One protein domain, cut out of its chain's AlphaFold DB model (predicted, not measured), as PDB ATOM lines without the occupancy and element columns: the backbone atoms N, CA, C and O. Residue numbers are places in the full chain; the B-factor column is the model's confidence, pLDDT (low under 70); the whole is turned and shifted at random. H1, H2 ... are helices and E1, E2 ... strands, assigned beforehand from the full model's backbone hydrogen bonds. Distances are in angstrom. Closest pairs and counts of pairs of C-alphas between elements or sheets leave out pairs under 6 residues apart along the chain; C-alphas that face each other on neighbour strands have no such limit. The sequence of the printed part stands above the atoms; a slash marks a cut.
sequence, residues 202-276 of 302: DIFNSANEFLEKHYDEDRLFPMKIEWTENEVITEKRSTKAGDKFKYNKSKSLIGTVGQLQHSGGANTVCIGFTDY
ATOM      1  N   ASP A 202      -8.021  18.013 -38.480       98.19
ATOM      2  CA  ASP A 202      -6.850  18.877 -38.695       98.19
ATOM      3  C   ASP A 202      -5.854  18.291 -39.709       98.19
ATOM      4  O   ASP A 202      -5.316  19.009 -40.561       98.19
ATOM      5  N   ILE A 203      -5.630  16.972 -39.658       98.00
ATOM      6  CA  ILE A 203      -4.717  16.266 -40.568       98.00
ATOM      7  C   ILE A 203      -5.291  16.271 -41.987       98.00
ATOM      8  O   ILE A 203      -4.577  16.559 -42.952       98.00
ATOM      9  N   PHE A 204      -6.586  15.978 -42.122       98.19
ATOM     10  CA  PHE A 204      -7.265  15.962 -43.416       98.19
ATOM     11  C   PHE A 204      -7.396  17.364 -44.019       98.19
ATOM     12  O   PHE A 204      -7.183  17.520 -45.220       98.19
ATOM     13  N   ASN A 205      -7.660  18.384 -43.203       98.31
ATOM     14  CA  ASN A 205      -7.693  19.781 -43.633       98.31
ATOM     15  C   ASN A 205      -6.319  20.223 -44.147       98.31
ATOM     16  O   ASN A 205      -6.220  20.722 -45.266       98.31
ATOM     17  N   SER A 206      -5.248  19.930 -43.403       98.44
ATOM     18  CA  SER A 206      -3.873  20.246 -43.820       98.44
ATOM     19  C   SER A 206      -3.492  19.559 -45.138       98.44
ATOM     20  O   SER A 206      -2.888  20.166 -46.024       98.44
ATOM     21  N   ALA A 207      -3.863  18.284 -45.301       98.25
ATOM     22  CA  ALA A 207      -3.628  17.549 -46.541       98.25
ATOM     23  C   ALA A 207      -4.446  18.116 -47.710       98.25
ATOM     24  O   ALA A 207      -3.937  18.216 -48.828       98.25
ATOM     25  N   ASN A 208      -5.691  18.524 -47.457       98.06
ATOM     26  CA  ASN A 208      -6.536  19.164 -48.454       98.06
ATOM     27  C   ASN A 208      -5.956  20.507 -48.920       98.06
ATOM     28  O   ASN A 208      -5.845  20.726 -50.124       98.06
ATOM     29  N   GLU A 209      -5.531  21.367 -47.992       98.38
ATOM     30  CA  GLU A 209      -4.878  22.646 -48.304       98.38
ATOM     31  C   GLU A 209      -3.603  22.449 -49.129       98.38
ATOM     32  O   GLU A 209      -3.377  23.155 -50.113       98.38
ATOM     33  N   PHE A 210      -2.781  21.457 -48.771       98.06
ATOM     34  CA  PHE A 210      -1.589  21.116 -49.541       98.06
ATOM     35  C   PHE A 210      -1.941  20.715 -50.979       98.06
ATOM     36  O   PHE A 210      -1.330  21.212 -51.926       98.06
ATOM     37  N   LEU A 211      -2.932  19.836 -51.152       97.06
ATOM     38  CA  LEU A 211      -3.373  19.390 -52.472       97.06
ATOM     39  C   LEU A 211      -3.939  20.546 -53.301       97.06
ATOM     40  O   LEU A 211      -3.577  20.677 -54.462       97.06
ATOM     41  N   GLU A 212      -4.776  21.405 -52.721       96.06
ATOM     42  CA  GLU A 212      -5.344  22.563 -53.423       96.06
ATOM     43  C   GLU A 212      -4.272  23.572 -53.839       96.06
ATOM     44  O   GLU A 212      -4.316  24.101 -54.948       96.06
ATOM     45  N   LYS A 213      -3.269  23.796 -52.985       97.44
ATOM     46  CA  LYS A 213      -2.168  24.721 -53.263       97.44
ATOM     47  C   LYS A 213      -1.202  24.213 -54.337       97.44
ATOM     48  O   LYS A 213      -0.583  25.024 -55.023       97.44
ATOM     49  N   HIS A 214      -1.013  22.898 -54.438       95.62
ATOM     50  CA  HIS A 214       0.050  22.293 -55.248       95.62
ATOM     51  C   HIS A 214      -0.448  21.415 -56.403       95.62
ATOM     52  O   HIS A 214       0.378  20.842 -57.122       95.62
ATOM     53  N   TYR A 215      -1.764  21.293 -56.589       93.06
ATOM     54  CA  TYR A 215      -2.342  20.613 -57.741       93.06
ATOM     55  C   TYR A 215      -1.993  21.347 -59.038       93.06
ATOM     56  O   TYR A 215      -2.101  22.567 -59.137       93.06
ATOM     57  N   ASP A 216      -1.587  20.568 -60.033       89.62
ATOM     58  CA  ASP A 216      -1.225  21.033 -61.362       89.62
ATOM     59  C   ASP A 216      -1.662  19.960 -62.366       89.62
ATOM     60  O   ASP A 216      -1.182  18.820 -62.329       89.62
ATOM     61  N   GLU A 217      -2.617  20.315 -63.225       86.81
ATOM     62  CA  GLU A 217      -3.215  19.413 -64.211       86.81
ATOM     63  C   GLU A 217      -2.177  18.899 -65.219       86.81
ATOM     64  O   GLU A 217      -2.202  17.720 -65.585       86.81
ATOM     65  N   ASP A 218      -1.179  19.717 -65.571       83.31
ATOM     66  CA  ASP A 218      -0.128  19.346 -66.527       83.31
ATOM     67  C   ASP A 218       0.762  18.208 -65.998       83.31
ATOM     68  O   ASP A 218       1.426  17.490 -66.760       83.31
ATOM     69  N   ARG A 219       0.761  17.992 -64.675       84.38
ATOM     70  CA  ARG A 219       1.525  16.929 -64.007       84.38
ATOM     71  C   ARG A 219       0.799  15.589 -63.955       84.38
ATOM     72  O   ARG A 219       1.440  14.599 -63.605       84.38
ATOM     73  N   LEU A 220      -0.483  15.526 -64.325       83.31
ATOM     74  CA  LEU A 220      -1.225  14.261 -64.411       83.31
ATOM     75  C   LEU A 220      -0.699  13.364 -65.531       83.31
ATOM     76  O   LEU A 220      -0.752  12.135 -65.433       83.31
ATOM     77  N   PHE A 221      -0.185  13.972 -66.598       83.31
ATOM     78  CA  PHE A 221       0.261  13.237 -67.767       83.31
ATOM     79  C   PHE A 221       1.647  12.629 -67.541       83.31
ATOM     80  O   PHE A 221       2.590  13.346 -67.169       83.31
ATOM     81  N   PRO A 222       1.814  11.319 -67.812       81.94
ATOM     82  CA  PRO A 222       3.088  10.655 -67.608       81.94
ATOM     83  C   PRO A 222       4.154  11.297 -68.493       81.94
ATOM     84  O   PRO A 222       3.964  11.497 -69.700       81.94
ATOM     85  N   MET A 223       5.291  11.591 -67.871       84.94
ATOM     86  CA  MET A 223       6.516  11.907 -68.584       84.94
ATOM     87  C   MET A 223       7.009  10.625 -69.250       84.94
ATOM     88  O   MET A 223       7.161   9.596 -68.589       84.94
ATOM     89  N   LYS A 224       7.216  10.674 -70.563       83.94
ATOM     90  CA  LYS A 224       7.758   9.562 -71.334       83.94
ATOM     91  C   LYS A 224       9.136   9.921 -71.844       83.94
ATOM     92  O   LYS A 224       9.362  11.035 -72.309       83.94
ATOM     93  N   ILE A 225      10.020   8.940 -71.764       87.19
ATOM     94  CA  ILE A 225      11.317   8.960 -72.419       87.19
ATOM     95  C   ILE A 225      11.155   8.098 -73.667       87.19
ATOM     96  O   ILE A 225      10.848   6.910 -73.558       87.19
ATOM     97  N   GLU A 226      11.276   8.707 -74.842       85.12
ATOM     98  CA  GLU A 226      11.066   8.045 -76.131       85.12
ATOM     99  C   GLU A 226      12.312   8.190 -77.008       85.12
ATOM    100  O   GLU A 226      13.000   9.217 -76.985       85.12
ATOM    101  N   TRP A 227      12.587   7.147 -77.789       84.62
ATOM    102  CA  TRP A 227      13.600   7.175 -78.836       84.62
ATOM    103  C   TRP A 227      12.964   7.720 -80.108       84.62
ATOM    104  O   TRP A 227      11.928   7.230 -80.556       84.62
ATOM    105  N   THR A 228      13.583   8.741 -80.686       78.25
ATOM    106  CA  THR A 228      13.238   9.190 -82.037       78.25
ATOM    107  C   THR A 228      13.796   8.220 -83.079       78.25
ATOM    108  O   THR A 228      14.687   7.425 -82.783       78.25
ATOM    109  N   GLU A 229      13.314   8.317 -84.320       79.75
ATOM    110  CA  GLU A 229      13.815   7.523 -85.457       79.75
ATOM    111  C   GLU A 229      15.333   7.675 -85.678       79.75
ATOM    112  O   GLU A 229      15.967   6.784 -86.232       79.75
ATOM    113  N   ASN A 230      15.924   8.765 -85.181       85.00
ATOM    114  CA  ASN A 230      17.356   9.057 -85.270       85.00
ATOM    115  C   ASN A 230      18.147   8.623 -84.021       85.00
ATOM    116  O   ASN A 230      19.210   9.178 -83.756       85.00
ATOM    117  N   GLU A 231      17.602   7.719 -83.204       84.06
ATOM    118  CA  GLU A 231      18.210   7.240 -81.951       84.06
ATOM    119  C   GLU A 231      18.484   8.337 -80.903       84.06
ATOM    120  O   GLU A 231      19.220   8.141 -79.937       84.06
ATOM    121  N   VAL A 232      17.859   9.508 -81.044       87.81
ATOM    122  CA  VAL A 232      17.933  10.565 -80.032       87.81
ATOM    123  C   VAL A 232      16.894  10.292 -78.953       87.81
ATOM    124  O   VAL A 232      15.707  10.136 -79.259       87.81
ATOM    125  N   ILE A 233      17.342  10.274 -77.697       88.94
ATOM    126  CA  ILE A 233      16.486  10.184 -76.512       88.94
ATOM    127  C   ILE A 233      15.845  11.548 -76.269       88.94
ATOM    128  O   ILE A 233      16.541  12.556 -76.137       88.94
ATOM    129  N   THR A 234      14.516  11.582 -76.183       88.12
ATOM    130  CA  THR A 234      13.762  12.806 -75.890       88.12
ATOM    131  C   THR A 234      12.778  12.596 -74.750       88.12
ATOM    132  O   THR A 234      12.242  11.504 -74.558       88.12
ATOM    133  N   GLU A 235      12.536  13.666 -73.998       87.50
ATOM    134  CA  GLU A 235      11.493  13.715 -72.981       87.50
ATOM    135  C   GLU A 235      10.248  14.376 -73.562       87.50
ATOM    136  O   GLU A 235      10.292  15.495 -74.079       87.50
ATOM    137  N   LYS A 236       9.112  13.690 -73.458       83.81
ATOM    138  CA  LYS A 236       7.825  14.222 -73.891       83.81
ATOM    139  C   LYS A 236       6.759  13.894 -72.859       83.81
ATOM    140  O   LYS A 236       6.607  12.744 -72.443       83.81
ATOM    141  N   ARG A 237       5.967  14.890 -72.459       76.56
ATOM    142  CA  ARG A 237       4.733  14.615 -71.713       76.56
ATOM    143  C   ARG A 237       3.705  14.010 -72.654       76.56
ATOM    144  O   ARG A 237       3.524  14.474 -73.781       76.56
ATOM    145  N   SER A 238       3.042  12.946 -72.209       71.19
ATOM    146  CA  SER A 238       2.010  12.323 -73.029       71.19
ATOM    147  C   SER A 238       0.861  13.304 -73.266       71.19
ATOM    148  O   SER A 238       0.215  13.733 -72.325       71.19
ATOM    149  N   THR A 239       0.564  13.606 -74.528       66.12
ATOM    150  CA  THR A 239      -0.598  14.421 -74.917       66.12
ATOM    151  C   THR A 239      -1.855  13.583 -75.155       66.12
ATOM    152  O   THR A 239      -2.868  14.115 -75.598       66.12
ATOM    153  N   LYS A 240      -1.807  12.261 -74.897       61.06
ATOM    154  CA  LYS A 240      -2.986  11.383 -74.949       61.06
ATOM    155  C   LYS A 240      -3.859  11.669 -73.725       61.06
ATOM    156  O   LYS A 240      -3.888  10.897 -72.770       61.06
ATOM    157  N   ALA A 241      -4.517  12.820 -73.773       56.94
ATOM    158  CA  ALA A 241      -5.624  13.196 -72.922       56.94
ATOM    159  C   ALA A 241      -6.817  12.324 -73.309       56.94
ATOM    160  O   ALA A 241      -7.285  12.347 -74.443       56.94
ATOM    161  N   GLY A 242      -7.255  11.484 -72.389       50.06
ATOM    162  CA  GLY A 242      -8.426  10.651 -72.592       50.06
ATOM    163  C   GLY A 242      -8.593   9.776 -71.378       50.06
ATOM    164  O   GLY A 242      -7.849   8.808 -71.263       50.06
ATOM    165  N   ASP A 243      -9.489  10.197 -70.481       53.44
ATOM    166  CA  ASP A 243     -10.132   9.519 -69.337       53.44
ATOM    167  C   ASP A 243      -9.272   8.734 -68.323       53.44
ATOM    168  O   ASP A 243      -9.680   8.542 -67.182       53.44
ATOM    169  N   LYS A 244      -8.054   8.319 -68.677       61.75
ATOM    170  CA  LYS A 244      -7.158   7.468 -67.890       61.75
ATOM    171  C   LYS A 244      -6.390   8.217 -66.812       61.75
ATOM    172  O   LYS A 244      -6.089   7.626 -65.782       61.75
ATOM    173  N   PHE A 245      -6.045   9.481 -67.044       74.12
ATOM    174  CA  PHE A 245      -5.243  10.289 -66.119       74.12
ATOM    175  C   PHE A 245      -6.085  11.446 -65.586       74.12
ATOM    176  O   PHE A 245      -5.844  12.605 -65.902       74.12
ATOM    177  N   LYS A 246      -7.125  11.109 -64.816       83.69
ATOM    178  CA  LYS A 246      -8.019  12.080 -64.181       83.69
ATOM    179  C   LYS A 246      -7.634  12.266 -62.718       83.69
ATOM    180  O   LYS A 246      -7.502  11.288 -61.980       83.69
ATOM    181  N   TYR A 247      -7.503  13.517 -62.286       88.62
ATOM    182  CA  TYR A 247      -7.351  13.822 -60.869       88.62
ATOM    183  C   TYR A 247      -8.605  13.410 -60.093       88.62
ATOM    184  O   TYR A 247      -9.732  13.730 -60.473       88.62
ATOM    185  N   ASN A 248      -8.408  12.714 -58.977       91.69
ATOM    186  CA  ASN A 248      -9.475  12.378 -58.046       91.69
ATOM    187  C   ASN A 248      -9.079  12.888 -56.663       91.69
ATOM    188  O   ASN A 248      -8.180  12.338 -56.021       91.69
ATOM    189  N   LYS A 249      -9.754  13.955 -56.222       94.38
ATOM    190  CA  LYS A 249      -9.484  14.630 -54.949       94.38
ATOM    191  C   LYS A 249      -9.595  13.670 -53.765       94.38
ATOM    192  O   LYS A 249      -8.680  13.611 -52.953       94.38
ATOM    193  N   SER A 250     -10.655  12.862 -53.714       95.06
ATOM    194  CA  SER A 250     -10.889  11.905 -52.626       95.06
ATOM    195  C   SER A 250      -9.768  10.869 -52.514       95.06
ATOM    196  O   SER A 250      -9.210  10.664 -51.438       95.06
ATOM    197  N   LYS A 251      -9.381  10.262 -53.644       94.56
ATOM    198  CA  LYS A 251      -8.280   9.288 -53.694       94.56
ATOM    199  C   LYS A 251      -6.942   9.935 -53.335       94.56
ATOM    200  O   LYS A 251      -6.151   9.324 -52.623       94.56
ATOM    201  N   SER A 252      -6.702  11.161 -53.787       95.38
ATOM    202  CA  SER A 252      -5.467  11.890 -53.477       95.38
ATOM    203  C   SER A 252      -5.374  12.216 -51.990       95.38
ATOM    204  O   SER A 252      -4.332  11.987 -51.390       95.38
ATOM    205  N   LEU A 253      -6.479  12.642 -51.375       97.44
ATOM    206  CA  LEU A 253      -6.549  12.939 -49.947       97.44
ATOM    207  C   LEU A 253      -6.235  11.704 -49.089       97.44
ATOM    208  O   LEU A 253      -5.368  11.776 -48.218       97.44
ATOM    209  N   ILE A 254      -6.862  10.559 -49.394       96.75
ATOM    210  CA  ILE A 254      -6.565   9.263 -48.749       96.75
ATOM    211  C   ILE A 254      -5.083   8.903 -48.907       96.75
ATOM    212  O   ILE A 254      -4.446   8.454 -47.954       96.75
ATOM    213  N   GLY A 255      -4.525   9.107 -50.103       96.25
ATOM    214  CA  GLY A 255      -3.120   8.836 -50.383       96.25
ATOM    215  C   GLY A 255      -2.187   9.696 -49.541       96.25
ATOM    216  O   GLY A 255      -1.318   9.153 -48.861       96.25
ATOM    217  N   THR A 256      -2.399  11.014 -49.535       97.06
ATOM    218  CA  THR A 256      -1.580  11.989 -48.804       97.06
ATOM    219  C   THR A 256      -1.578  11.721 -47.304       97.06
ATOM    220  O   THR A 256      -0.504  11.594 -46.720       97.06
ATOM    221  N   VAL A 257      -2.750  11.572 -46.676       97.56
ATOM    222  CA  VAL A 257      -2.816  11.299 -45.230       97.56
ATOM    223  C   VAL A 257      -2.327   9.893 -44.883       97.56
ATOM    224  O   VAL A 257      -1.757   9.681 -43.812       97.56
ATOM    225  N   GLY A 258      -2.503   8.929 -45.791       96.12
ATOM    226  CA  GLY A 258      -2.059   7.552 -45.614       96.12
ATOM    227  C   GLY A 258      -0.537   7.421 -45.552       96.12
ATOM    228  O   GLY A 258      -0.035   6.584 -44.800       96.12
ATOM    229  N   GLN A 259       0.206   8.296 -46.246       96.62
ATOM    230  CA  GLN A 259       1.675   8.314 -46.190       96.62
ATOM    231  C   GLN A 259       2.228   8.589 -44.784       96.62
ATOM    232  O   GLN A 259       3.359   8.197 -44.502       96.62
ATOM    233  N   LEU A 260       1.448   9.219 -43.896       96.12
ATOM    234  CA  LEU A 260       1.853   9.461 -42.505       96.12
ATOM    235  C   LEU A 260       1.954   8.166 -41.686       96.12
ATOM    236  O   LEU A 260       2.642   8.137 -40.671       96.12
ATOM    237  N   GLN A 261       1.274   7.101 -42.119       95.44
ATOM    238  CA  GLN A 261       1.215   5.812 -41.424       95.44
ATOM    239  C   GLN A 261       1.926   4.707 -42.203       95.44
ATOM    240  O   GLN A 261       2.593   3.861 -41.614       95.44
ATOM    241  N   HIS A 262       1.795   4.730 -43.531       94.75
ATOM    242  CA  HIS A 262       2.288   3.698 -44.438       94.75
ATOM    243  C   HIS A 262       3.070   4.348 -45.579       94.75
ATOM    244  O   HIS A 262       2.579   4.475 -46.701       94.75
ATOM    245  N   SER A 263       4.293   4.791 -45.278       94.25
ATOM    246  CA  SER A 263       5.176   5.436 -46.259       94.25
ATOM    247  C   SER A 263       5.453   4.519 -47.457       94.25
ATOM    248  O   SER A 263       5.797   3.348 -47.294       94.25
ATOM    249  N   GLY A 264       5.268   5.043 -48.671       92.75
ATOM    250  CA  GLY A 264       5.387   4.292 -49.924       92.75
ATOM    251  C   GLY A 264       4.198   3.369 -50.220       92.75
ATOM    252  O   GLY A 264       4.167   2.728 -51.271       92.75
ATOM    253  N   GLY A 265       3.207   3.299 -49.325       92.56
ATOM    254  CA  GLY A 265       1.999   2.508 -49.510       92.56
ATOM    255  C   GLY A 265       1.069   3.124 -50.553       92.56
ATOM    256  O   GLY A 265       0.812   4.327 -50.545       92.56
ATOM    257  N   ALA A 266       0.527   2.289 -51.441       94.31
ATOM    258  CA  ALA A 266      -0.586   2.680 -52.304       94.31
ATOM    259  C   ALA A 266      -1.882   2.840 -51.486       94.31
ATOM    260  O   ALA A 266      -1.998   2.296 -50.389       94.31
ATOM    261  N   ASN A 267      -2.907   3.488 -52.047       94.00
ATOM    262  CA  ASN A 267      -4.198   3.673 -51.368       94.00
ATOM    263  C   ASN A 267      -4.815   2.367 -50.848       94.00
ATOM    264  O   ASN A 267      -5.358   2.356 -49.750       94.00
ATOM    265  N   THR A 268      -4.679   1.257 -51.577       94.94
ATOM    266  CA  THR A 268      -5.071  -0.086 -51.115       94.94
ATOM    267  C   THR A 268      -4.445  -0.449 -49.765       94.94
ATOM    268  O   THR A 268      -5.134  -0.926 -48.864       94.94
ATOM    269  N   VAL A 269      -3.141  -0.199 -49.611       93.62
ATOM    270  CA  VAL A 269      -2.378  -0.448 -48.377       93.62
ATOM    271  C   VAL A 269      -2.860   0.498 -47.281       93.62
ATOM    272  O   VAL A 269      -3.163   0.049 -46.175       93.62
ATOM    273  N   CYS A 270      -3.006   1.787 -47.604       94.25
ATOM    274  CA  CYS A 270      -3.506   2.793 -46.673       94.25
ATOM    275  C   CYS A 270      -4.886   2.407 -46.128       94.25
ATOM    276  O   CYS A 270      -5.053   2.325 -44.920       94.25
ATOM    277  N   ILE A 271      -5.854   2.080 -46.987       95.69
ATOM    278  CA  ILE A 271      -7.210   1.671 -46.582       95.69
ATOM    279  C   ILE A 271      -7.156   0.418 -45.692       95.69
ATOM    280  O   ILE A 271      -7.752   0.390 -44.610       95.69
ATOM    281  N   GLY A 272      -6.387  -0.598 -46.095       93.75
ATOM    282  CA  GLY A 272      -6.273  -1.854 -45.353       93.75
ATOM    283  C   GLY A 272      -5.692  -1.678 -43.946       93.75
ATOM    284  O   GLY A 272      -6.220  -2.235 -42.981       93.75
ATOM    285  N   PHE A 273      -4.657  -0.854 -43.784       93.12
ATOM    286  CA  PHE A 273      -3.859  -0.813 -42.551       93.12
ATOM    287  C   PHE A 273      -3.959   0.480 -41.744       93.12
ATOM    288  O   PHE A 273      -3.415   0.541 -40.645       93.12
ATOM    289  N   THR A 274      -4.636   1.510 -42.249       94.12
ATOM    290  CA  THR A 274      -4.750   2.786 -41.535       94.12
ATOM    291  C   THR A 274      -5.500   2.654 -40.213       94.12
ATOM    292  O   THR A 274      -6.473   1.903 -40.114       94.12
ATOM    293  N   ASP A 275      -5.101   3.427 -39.213       94.06
ATOM    294  CA  ASP A 275      -5.872   3.564 -37.980       94.06
ATOM    295  C   ASP A 275      -6.986   4.624 -38.080       94.06
ATOM    296  O   ASP A 275      -7.719   4.811 -37.116       94.06
ATOM    297  N   TYR A 276      -7.161   5.294 -39.227       96.31
ATOM    298  CA  TYR A 276      -8.290   6.200 -39.454       96.31
ATOM    299  C   TYR A 276      -9.617   5.434 -39.582       96.31
ATOM    300  O   TYR A 276     -10.681   5.991 -39.314       96.31
TER     301      TYR A 276
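AT A GLANCE: This is residues 202 to 276 of the 302 residues of an uncharacterized protein of Bacteroidetes bacterium 47-18 (UniProt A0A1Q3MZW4). Three helices make a head at one end of an elongated model, H2 in the middle between H1 and H3, and the two-stranded hairpin E1-E2 forms a long arm at the other end. The printed part has 75 residues, in the order H1, E1, E2, H2, H3: a mixed class with one antiparallel sheet. It is loose, radius of gyration of the C-alphas 16.4 A, a rod spanning 53 by 24 by 19 A.

IN THESE COORDINATES: H1, residues 202 to 214, begins at C-alpha (-6.850, 18.877, -38.695) and is 18.3 A long. E1 is 223 to 227, E2 233 to 237, H2 249 to 258 with 13.9 A, and H3 267 to 273, ending at C-alpha (-3.859, -0.813, -42.551).

HOW THE PARTS SIT: H1 touches H2, closest C-alphas Ala 207 and Thr 256, 6.3 A, at a steep tilt of 58 degrees, opposite ways. H2 touches H3, closest C-alphas Gly 258 and Cys 270, 5.1 A, at a steep tilt of 46 degrees, the same way. H1 and H3 are apart. In the hairpin, N 224 and O 236 are within hydrogen-bond range at 2.9 A. In H1, H2 and H3 every O i to N i+4 pair is within hydrogen-bond range.

THE WHOLE: The C-alphas farthest apart, Asp 202 and Asn 230, are 53.4 A apart. The printed part has no cut. The link E2 to H2 is long; residues 239 to 244 have pLDDT under 70.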